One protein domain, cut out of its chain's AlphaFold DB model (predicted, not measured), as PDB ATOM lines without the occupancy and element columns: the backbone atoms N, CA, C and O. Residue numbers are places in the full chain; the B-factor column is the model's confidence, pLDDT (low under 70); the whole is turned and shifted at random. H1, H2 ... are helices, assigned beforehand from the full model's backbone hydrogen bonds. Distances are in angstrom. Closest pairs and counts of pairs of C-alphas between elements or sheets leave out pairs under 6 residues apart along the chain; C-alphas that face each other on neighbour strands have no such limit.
ATOM      1  N   ILE A  95     -38.391 106.987  85.178       79.56
ATOM      2  CA  ILE A  95     -37.631 108.250  85.259       79.56
ATOM      3  C   ILE A  95     -36.125 107.972  85.158       79.56
ATOM      4  O   ILE A  95     -35.408 108.696  84.463       79.56
ATOM      5  N   ASP A  96     -35.672 106.888  85.782       79.62
ATOM      6  CA  ASP A  96     -34.280 106.458  85.750       79.62
ATOM      7  C   ASP A  96     -33.844 106.051  84.339       79.62
ATOM      8  O   ASP A  96     -32.794 106.501  83.882       79.62
ATOM      9  N   ASP A  97     -34.672 105.305  83.599       76.88
ATOM     10  CA  ASP A  97     -34.386 104.935  82.203       76.88
ATOM     11  C   ASP A  97     -34.199 106.169  81.313       76.88
ATOM     12  O   ASP A  97     -33.287 106.236  80.481       76.88
ATOM     13  N   ARG A  98     -35.049 107.185  81.504       76.75
ATOM     14  CA  ARG A  98     -34.954 108.452  80.768       76.75
ATOM     15  C   ARG A  98     -33.692 109.217  81.145       76.75
ATOM     16  O   ARG A  98     -33.014 109.732  80.257       76.75
ATOM     17  N   SER A  99     -33.366 109.267  82.436       81.94
ATOM     18  CA  SER A  99     -32.149 109.905  82.939       81.94
ATOM     19  C   SER A  99     -30.902 109.245  82.351       81.94
ATOM     20  O   SER A  99     -30.070 109.921  81.747       81.94
ATOM     21  N   LEU A 100     -30.806 107.917  82.419       82.56
ATOM     22  CA  LEU A 100     -29.707 107.138  81.846       82.56
ATOM     23  C   LEU A 100     -29.534 107.407  80.348       82.56
ATOM     24  O   LEU A 100     -28.422 107.667  79.886       82.56
ATOM     25  N   LYS A 101     -30.638 107.437  79.601       79.06
ATOM     26  CA  LYS A 101     -30.630 107.713  78.164       79.06
ATOM     27  C   LYS A 101     -30.146 109.120  77.817       79.06
ATOM     28  O   LYS A 101     -29.402 109.276  76.850       79.06
ATOM     29  N   ILE A 102     -30.535 110.136  78.590       80.88
ATOM     30  CA  ILE A 102     -30.038 111.516  78.424       80.88
ATOM     31  C   ILE A 102     -28.514 111.566  78.602       80.88
ATOM     32  O   ILE A 102     -27.838 112.292  77.877       80.88
ATOM     33  N   HIS A 103     -27.974 110.743  79.500       79.12
ATOM     34  CA  HIS A 103     -26.536 110.625  79.745       79.12
ATOM     35  C   HIS A 103     -25.817 109.664  78.777       79.12
ATOM     36  O   HIS A 103     -24.644 109.362  78.976       79.12
ATOM     37  N   GLY A 104     -26.491 109.198  77.719       80.12
ATOM     38  CA  GLY A 104     -25.895 108.371  76.664       80.12
ATOM     39  C   GLY A 104     -25.880 106.867  76.943       80.12
ATOM     40  O   GLY A 104     -25.364 106.111  76.122       80.12
ATOM     41  N   TYR A 105     -26.469 106.407  78.048       80.69
ATOM     42  CA  TYR A 105     -26.569 104.981  78.347       80.69
ATOM     43  C   TYR A 105     -27.740 104.339  77.601       80.69
ATOM     44  O   TYR A 105     -28.818 104.916  77.458       80.69
ATOM     45  N   THR A 106     -27.537 103.110  77.132       71.00
ATOM     46  CA  THR A 106     -28.572 102.313  76.463       71.00
ATOM     47  C   THR A 106     -28.791 101.009  77.216       71.00
ATOM     48  O   THR A 106     -27.851 100.427  77.755       71.00
ATOM     49  N   ARG A 107     -30.050 100.559  77.291       70.31
ATOM     50  CA  ARG A 107     -30.402  99.299  77.953       70.31
ATOM     51  C   ARG A 107     -29.801  98.138  77.159       70.31
ATOM     52  O   ARG A 107     -29.990  98.053  75.947       70.31
ATOM     53  N   PHE A 108     -29.093  97.247  77.844       70.31
ATOM     54  CA  PHE A 108     -28.606  96.003  77.259       70.31
ATOM     55  C   PHE A 108     -29.777  95.026  77.072       70.31
ATOM     56  O   PHE A 108     -30.545  94.801  78.004       70.31
ATOM     57  N   THR A 109     -29.925  94.459  75.873       59.62
ATOM     58  CA  THR A 109     -31.037  93.560  75.507       59.62
ATOM     59  C   THR A 109     -30.647  92.077  75.462       59.62
ATOM     60  O   THR A 109     -31.358  91.271  74.867       59.62
ATOM     61  N   GLY A 110     -29.528  91.691  76.081       64.25
ATOM     62  CA  GLY A 110     -29.078  90.298  76.155       64.25
ATOM     63  C   GLY A 110     -29.366  89.625  77.499       64.25
ATOM     64  O   GLY A 110     -29.719  90.268  78.485       64.25
ATOM     65  N   HIS A 111     -29.163  88.309  77.541       67.69
ATOM     66  CA  HIS A 111     -29.222  87.533  78.776       67.69
ATOM     67  C   HIS A 111     -27.841  87.477  79.428       67.69
ATOM     68  O   HIS A 111     -26.863  87.079  78.797       67.69
ATOM     69  N   LEU A 112     -27.770  87.867  80.699       70.50
ATOM     70  CA  LEU A 112     -26.605  87.642  81.547       70.50
ATOM     71  C   LEU A 112     -26.811  86.351  82.343       70.50
ATOM     72  O   LEU A 112     -27.928  86.036  82.754       70.50
ATOM     73  N   HIS A 113     -25.734  85.595  82.548       79.81
ATOM     74  CA  HIS A 113     -25.775  84.405  83.395       79.81
ATOM     75  C   HIS A 113     -26.109  84.805  84.840       79.81
ATOM     76  O   HIS A 113     -25.578  85.802  85.329       79.81
ATOM     77  N   GLN A 114     -26.941  84.029  85.545       77.25
ATOM     78  CA  GLN A 114     -27.462  84.423  86.862       77.25
ATOM     79  C   GLN A 114     -26.351  84.746  87.874       77.25
ATOM     80  O   GLN A 114     -26.404  85.775  88.535       77.25
ATOM     81  N   SER A 115     -25.281  83.946  87.913       80.81
ATOM     82  CA  SER A 115     -24.132  84.208  88.796       80.81
ATOM     83  C   SER A 115     -23.407  85.530  88.502       80.81
ATOM     84  O   SER A 115     -22.788  86.108  89.394       80.81
ATOM     85  N   VAL A 116     -23.470  86.017  87.259       80.94
ATOM     86  CA  VAL A 116     -22.946  87.333  86.873       80.94
ATOM     87  C   VAL A 116     -23.912  88.423  87.331       80.94
ATOM     88  O   VAL A 116     -23.459  89.429  87.865       80.94
ATOM     89  N   CYS A 117     -25.224  88.211  87.188       81.00
ATOM     90  CA  CYS A 117     -26.241  89.137  87.691       81.00
ATOM     91  C   CYS A 117     -26.107  89.369  89.197       81.00
ATOM     92  O   CYS A 117     -26.047  90.523  89.611       81.00
ATOM     93  N   ASP A 118     -26.006  88.303  89.993       82.44
ATOM     94  CA  ASP A 118     -25.952  88.398  91.458       82.44
ATOM     95  C   ASP A 118     -24.723  89.202  91.912       82.44
ATOM     96  O   ASP A 118     -24.812  90.112  92.736       82.44
ATOM     97  N   ARG A 119     -23.568  88.931  91.297       82.38
ATOM     98  CA  ARG A 119     -22.316  89.623  91.617       82.38
ATOM     99  C   ARG A 119     -22.303  91.076  91.148       82.38
ATOM    100  O   ARG A 119     -21.773  91.941  91.840       82.38
ATOM    101  N   LEU A 120     -22.891  91.360  89.984       84.56
ATOM    102  CA  LEU A 120     -23.072  92.735  89.522       84.56
ATOM    103  C   LEU A 120     -24.017  93.500  90.449       84.56
ATOM    104  O   LEU A 120     -23.719  94.638  90.786       84.56
ATOM    105  N   GLN A 121     -25.110  92.887  90.905       83.69
ATOM    106  CA  GLN A 121     -26.020  93.514  91.863       83.69
ATOM    107  C   GLN A 121     -25.306  93.879  93.165       83.69
ATOM    108  O   GLN A 121     -25.453  95.006  93.628       83.69
ATOM    109  N   GLU A 122     -24.489  92.979  93.712       84.31
ATOM    110  CA  GLU A 122     -23.695  93.253  94.915       84.31
ATOM    111  C   GLU A 122     -22.711  94.416  94.702       84.31
ATOM    112  O   GLU A 122     -22.635  95.331  95.518       84.31
ATOM    113  N   MET A 123     -22.001  94.431  93.571       82.00
ATOM    114  CA  MET A 123     -21.046  95.496  93.238       82.00
ATOM    115  C   MET A 123     -21.708  96.853  92.979       82.00
ATOM    116  O   MET A 123     -21.107  97.893  93.243       82.00
ATOM    117  N   LEU A 124     -22.918  96.855  92.425       85.00
ATOM    118  CA  LEU A 124     -23.669  98.070  92.120       85.00
ATOM    119  C   LEU A 124     -24.443  98.595  93.338       85.00
ATOM    120  O   LEU A 124     -24.803  99.769  93.352       85.00
ATOM    121  N   ALA A 125     -24.652  97.776  94.373       82.88
ATOM    122  CA  ALA A 125     -25.419  98.143  95.566       82.88
ATOM    123  C   ALA A 125     -24.830  99.332  96.347       82.88
ATOM    124  O   ALA A 125     -25.550  99.987  97.095       82.88
ATOM    125  N   SER A 126     -23.537  99.624  96.181       79.75
ATOM    126  CA  SER A 126     -22.863 100.750  96.838       79.75
ATOM    127  C   SER A 126     -22.935 102.067  96.057       79.75
ATOM    128  O   SER A 126     -22.275 103.029  96.440       79.75
ATOM    129  N   ALA A 127     -23.631 102.115  94.921       83.44
ATOM    130  CA  ALA A 127     -23.709 103.314  94.100       83.44
ATOM    131  C   ALA A 127     -24.820 104.262  94.577       83.44
ATOM    132  O   ALA A 127     -25.962 103.860  94.781       83.44
ATOM    133  N   ASP A 128     -24.504 105.556  94.660       86.31
ATOM    134  CA  ASP A 128     -25.426 106.574  95.190       86.31
ATOM    135  C   ASP A 128     -26.567 106.959  94.225       86.31
ATOM    136  O   ASP A 128     -27.475 107.708  94.586       86.31
ATOM    137  N   SER A 129     -26.513 106.514  92.964       86.62
ATOM    138  CA  SER A 129     -27.533 106.807  91.950       86.62
ATOM    139  C   SER A 129     -27.483 105.824  90.777       86.62
ATOM    140  O   SER A 129     -26.441 105.223  90.510       86.62
ATOM    141  N   LYS A 130     -28.563 105.746  89.984       83.12
ATOM    142  CA  LYS A 130     -28.597 104.950  88.743       83.12
ATOM    143  C   LYS A 130     -27.555 105.370  87.710       83.12
ATOM    144  O   LYS A 130     -27.003 104.521  87.016       83.12
ATOM    145  N   VAL A 131     -27.232 106.658  87.628       82.12
ATOM    146  CA  VAL A 131     -26.167 107.142  86.735       82.12
ATOM    147  C   VAL A 131     -24.800 106.659  87.224       82.12
ATOM    148  O   VAL A 131     -23.981 106.224  86.415       82.12
ATOM    149  N   SER A 132     -24.570 106.668  88.539       84.31
ATOM    150  CA  SER A 132     -23.352 106.127  89.151       84.31
ATOM    151  C   SER A 132     -23.239 104.612  88.940       84.31
ATOM    152  O   SER A 132     -22.159 104.132  88.590       84.31
ATOM    153  N   GLU A 133     -24.347 103.868  89.073       86.44
ATOM    154  CA  GLU A 133     -24.417 102.439  88.731       86.44
ATOM    155  C   GLU A 133     -24.007 102.209  87.268       86.44
ATOM    156  O   GLU A 133     -23.136 101.389  86.987       86.44
ATOM    157  N   ALA A 134     -24.572 102.973  86.327       83.56
ATOM    158  CA  ALA A 134     -24.263 102.837  84.904       83.56
ATOM    159  C   ALA A 134     -22.803 103.189  84.566       83.56
ATOM    160  O   ALA A 134     -22.168 102.494  83.772       83.56
ATOM    161  N   GLN A 135     -22.230 104.214  85.205       85.25
ATOM    162  CA  GLN A 135     -20.807 104.555  85.075       85.25
ATOM    163  C   GLN A 135     -19.889 103.450  85.604       85.25
ATOM    164  O   GLN A 135     -18.823 103.197  85.037       85.25
ATOM    165  N   LEU A 136     -20.259 102.821  86.722       85.50
ATOM    166  CA  LEU A 136     -19.512 101.696  87.276       85.50
ATOM    167  C   LEU A 136     -19.615 100.482  86.344       85.50
ATOM    168  O   LEU A 136     -18.593  99.879  86.021       85.50
ATOM    169  N   MET A 137     -20.812 100.197  85.829       84.94
ATOM    170  CA  MET A 137     -21.047  99.129  84.857       84.94
ATOM    171  C   MET A 137     -20.234  99.322  83.569       84.94
ATOM    172  O   MET A 137     -19.596  98.378  83.109       84.94
ATOM    173  N   SER A 138     -20.192 100.542  83.021       82.38
ATOM    174  CA  SER A 138     -19.370 100.860  81.844       82.38
ATOM    175  C   SER A 138     -17.895 100.547  82.099       82.38
ATOM    176  O   SER A 138     -17.268  99.856  81.305       82.38
ATOM    177  N   ARG A 139     -17.363 100.963  83.257       84.75
ATOM    178  CA  ARG A 139     -15.969 100.689  83.642       84.75
ATOM    179  C   ARG A 139     -15.676  99.196  83.795       84.75
ATOM    180  O   ARG A 139     -14.601  98.750  83.403       84.75
ATOM    181  N   ILE A 140     -16.613  98.425  84.351       81.88
ATOM    182  CA  ILE A 140     -16.481  96.964  84.482       81.88
ATOM    183  C   ILE A 140     -16.386  96.311  83.100       81.88
ATOM    184  O   ILE A 140     -15.517  95.466  82.884       81.88
ATOM    185  N   ILE A 141     -17.250  96.717  82.165       79.31
ATOM    186  CA  ILE A 141     -17.248  96.210  80.787       79.31
ATOM    187  C   ILE A 141     -15.938  96.578  80.087       79.31
ATOM    188  O   ILE A 141     -15.288  95.696  79.526       79.31
ATOM    189  N   ASP A 142     -15.515  97.841  80.173       79.88
ATOM    190  CA  ASP A 142     -14.276  98.320  79.553       79.88
ATOM    191  C   ASP A 142     -13.058  97.537  80.059       79.88
ATOM    192  O   ASP A 142     -12.232  97.075  79.268       79.88
ATOM    193  N   HIS A 143     -12.972  97.315  81.373       78.00
ATOM    194  CA  HIS A 143     -11.900  96.523  81.972       78.00
ATOM    195  C   HIS A 143     -11.960  95.051  81.529       78.00
ATOM    196  O   HIS A 143     -10.931  94.460  81.206       78.00
ATOM    197  N   GLY A 144     -13.155  94.453  81.457       71.44
ATOM    198  CA  GLY A 144     -13.337  93.087  80.958       71.44
ATOM    199  C   GLY A 144     -12.880  92.911  79.505       71.44
ATOM    200  O   GLY A 144     -12.179  91.950  79.193       71.44
ATOM    201  N   ILE A 145     -13.207  93.863  78.626       70.06
ATOM    202  CA  ILE A 145     -12.797  93.847  77.212       70.06
ATOM    203  C   ILE A 145     -11.274  93.992  77.076       70.06
ATOM    204  O   ILE A 145     -10.661  93.281  76.282       70.06
ATOM    205  N   GLN A 146     -10.646  94.865  77.870       66.25
ATOM    206  CA  GLN A 146      -9.188  95.045  77.856       66.25
ATOM    207  C   GLN A 146      -8.426  93.761  78.218       66.25
ATOM    208  O   GLN A 146      -7.381  93.490  77.628       66.25
ATOM    209  N   HIS A 147      -8.951  92.947  79.141       59.34
ATOM    210  CA  HIS A 147      -8.338  91.659  79.496       59.34
ATOM    211  C   HIS A 147      -8.533  90.580  78.429       59.34
ATOM    212  O   HIS A 147      -7.648  89.749  78.258       59.34
ATOM    213  N   LEU A 148      -9.626  90.620  77.663       55.28
ATOM    214  CA  LEU A 148      -9.845  89.713  76.527       55.28
ATOM    215  C   LEU A 148      -8.984  90.066  75.303       55.28
ATOM    216  O   LEU A 148      -8.687  89.200  74.485       55.28
ATOM    217  N   ALA A 149      -8.584  91.333  75.167       52.41
ATOM    218  CA  ALA A 149      -7.750  91.819  74.067       52.41
ATOM    219  C   ALA A 149      -6.237  91.652  74.308       52.41
ATOM    220  O   ALA A 149      -5.440  91.948  73.414       52.41
ATOM    221  N   ARG A 150      -5.814  91.189  75.492       47.25
ATOM    222  CA  ARG A 150      -4.413  90.837  75.750       47.25
ATOM    223  C   ARG A 150      -4.132  89.467  75.118       47.25
ATOM    224  O   ARG A 150      -4.734  88.491  75.559       47.25
ATOM    225  N   PRO A 151      -3.243  89.357  74.112       46.41
ATOM    226  CA  PRO A 151      -2.839  88.050  73.621       46.41
ATOM    227  C   PRO A 151      -2.168  87.298  74.772       46.41
ATOM    228  O   PRO A 151      -1.268  87.828  75.429       46.41
ATOM    229  N   GLU A 152      -2.631  86.080  75.035       48.47
ATOM    230  CA  GLU A 152      -1.960  85.145  75.928       48.47
ATOM    231  C   GLU A 152      -0.545  84.902  75.394       48.47
ATOM    232  O   GLU A 152      -0.341  84.175  74.424       48.47
ATOM    233  N   GLY A 153       0.442  85.580  75.972       53.03
ATOM    234  CA  GLY A 153       1.823  85.442  75.532       53.03
ATOM    235  C   GLY A 153       2.679  86.649  75.860       53.03
ATOM    236  O   GLY A 153       3.035  87.409  74.964       53.03
ATOM    237  N   GLN A 154       3.014  86.799  77.142       44.19
ATOM    238  CA  GLN A 154       4.322  87.278  77.599       44.19
ATOM    239  C   GLN A 154       4.386  87.126  79.125       44.19
ATOM    240  O   GLN A 154       3.934  87.984  79.882       44.19
ATOM    241  N   SER A 155       4.882  85.961  79.546       49.19
ATOM    242  CA  SER A 155       5.604  85.769  80.808       49.19
ATOM    243  C   SER A 155       7.088  85.702  80.485       49.19
ATOM    244  O   SER A 155       7.400  85.177  79.389       49.19
TER     245      SER A 155
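This is residues 95 to 155 of the 155 residues of an uncharacterized protein of Thalassospira sp. DSM 26710 (UniProt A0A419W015). One long helix, H3, makes the longest part of a loose, open arrangement: the short helix H1 meets it close to its beginning, and H2 makes a corner with that same part of H3 through a tight turn. The link from H1 to H2 swings wide, with residues 108 to 113 and the first residues of H2, 114 to 119, sticking out, while the far part of H3 and the tail, residues 141 to 155, stick out as a long arm. The printed part has 61 residues with three named helices, in the order H1, H2, H3, and no named strand; the class is all helix. The whole is loose, with a radius of gyration of the C-alphas of 14.1 A, and only just elongated, its C-alphas spanning 48 by 24 by 23 A.

H1 is residues 95 to 102, beginning at C-alpha 95 at (-37.631, 108.250, 85.259). H2 is residues 114 to 124, 15.1 A from first to last C-alpha, with C-alpha 114 at (-27.462, 84.423, 86.862). H3, the longest helix, is residues 130 to 148 and measures 27.1 A, ending at C-alpha 148 at (-9.845, 89.713, 76.527).

H3 touches H1 with residues 130 to 134 alone; the closest C-alphas, those of Leu 100 and Val 131, are 6.0 A apart. H1 and H3 stand at a steep tilt of 53 degrees and run the same way. H2 and H3 only just touch, with 3 pairs of C-alphas within 8 A, and H3 does so with residues 133 to 137 alone. Their closest C-alphas, those of Leu 124 and Glu 133, are 5.6 A apart. H2 and H3 stand at a steep tilt of 57 degrees and run opposite ways. H1 and H2 are apart. In H1, H2 and H3, every O i to N i+4 pair is within hydrogen-bond range.

The two C-alphas farthest apart are those of Ile 95 and Ser 155, at 48.9 A. Without the stretches that stand free, the body has 34 residues and spans 24 by 17 by 13 A. The link from H1 to H2 is long, with 11 residues, and the link from H2 to H3 is tight, with 5. The printed part has no cut, and Ser 155 is the chain's last residue. The mean pLDDT of the printed part is 75.1; residues 109 to 111 and 146 to 155 are under 70.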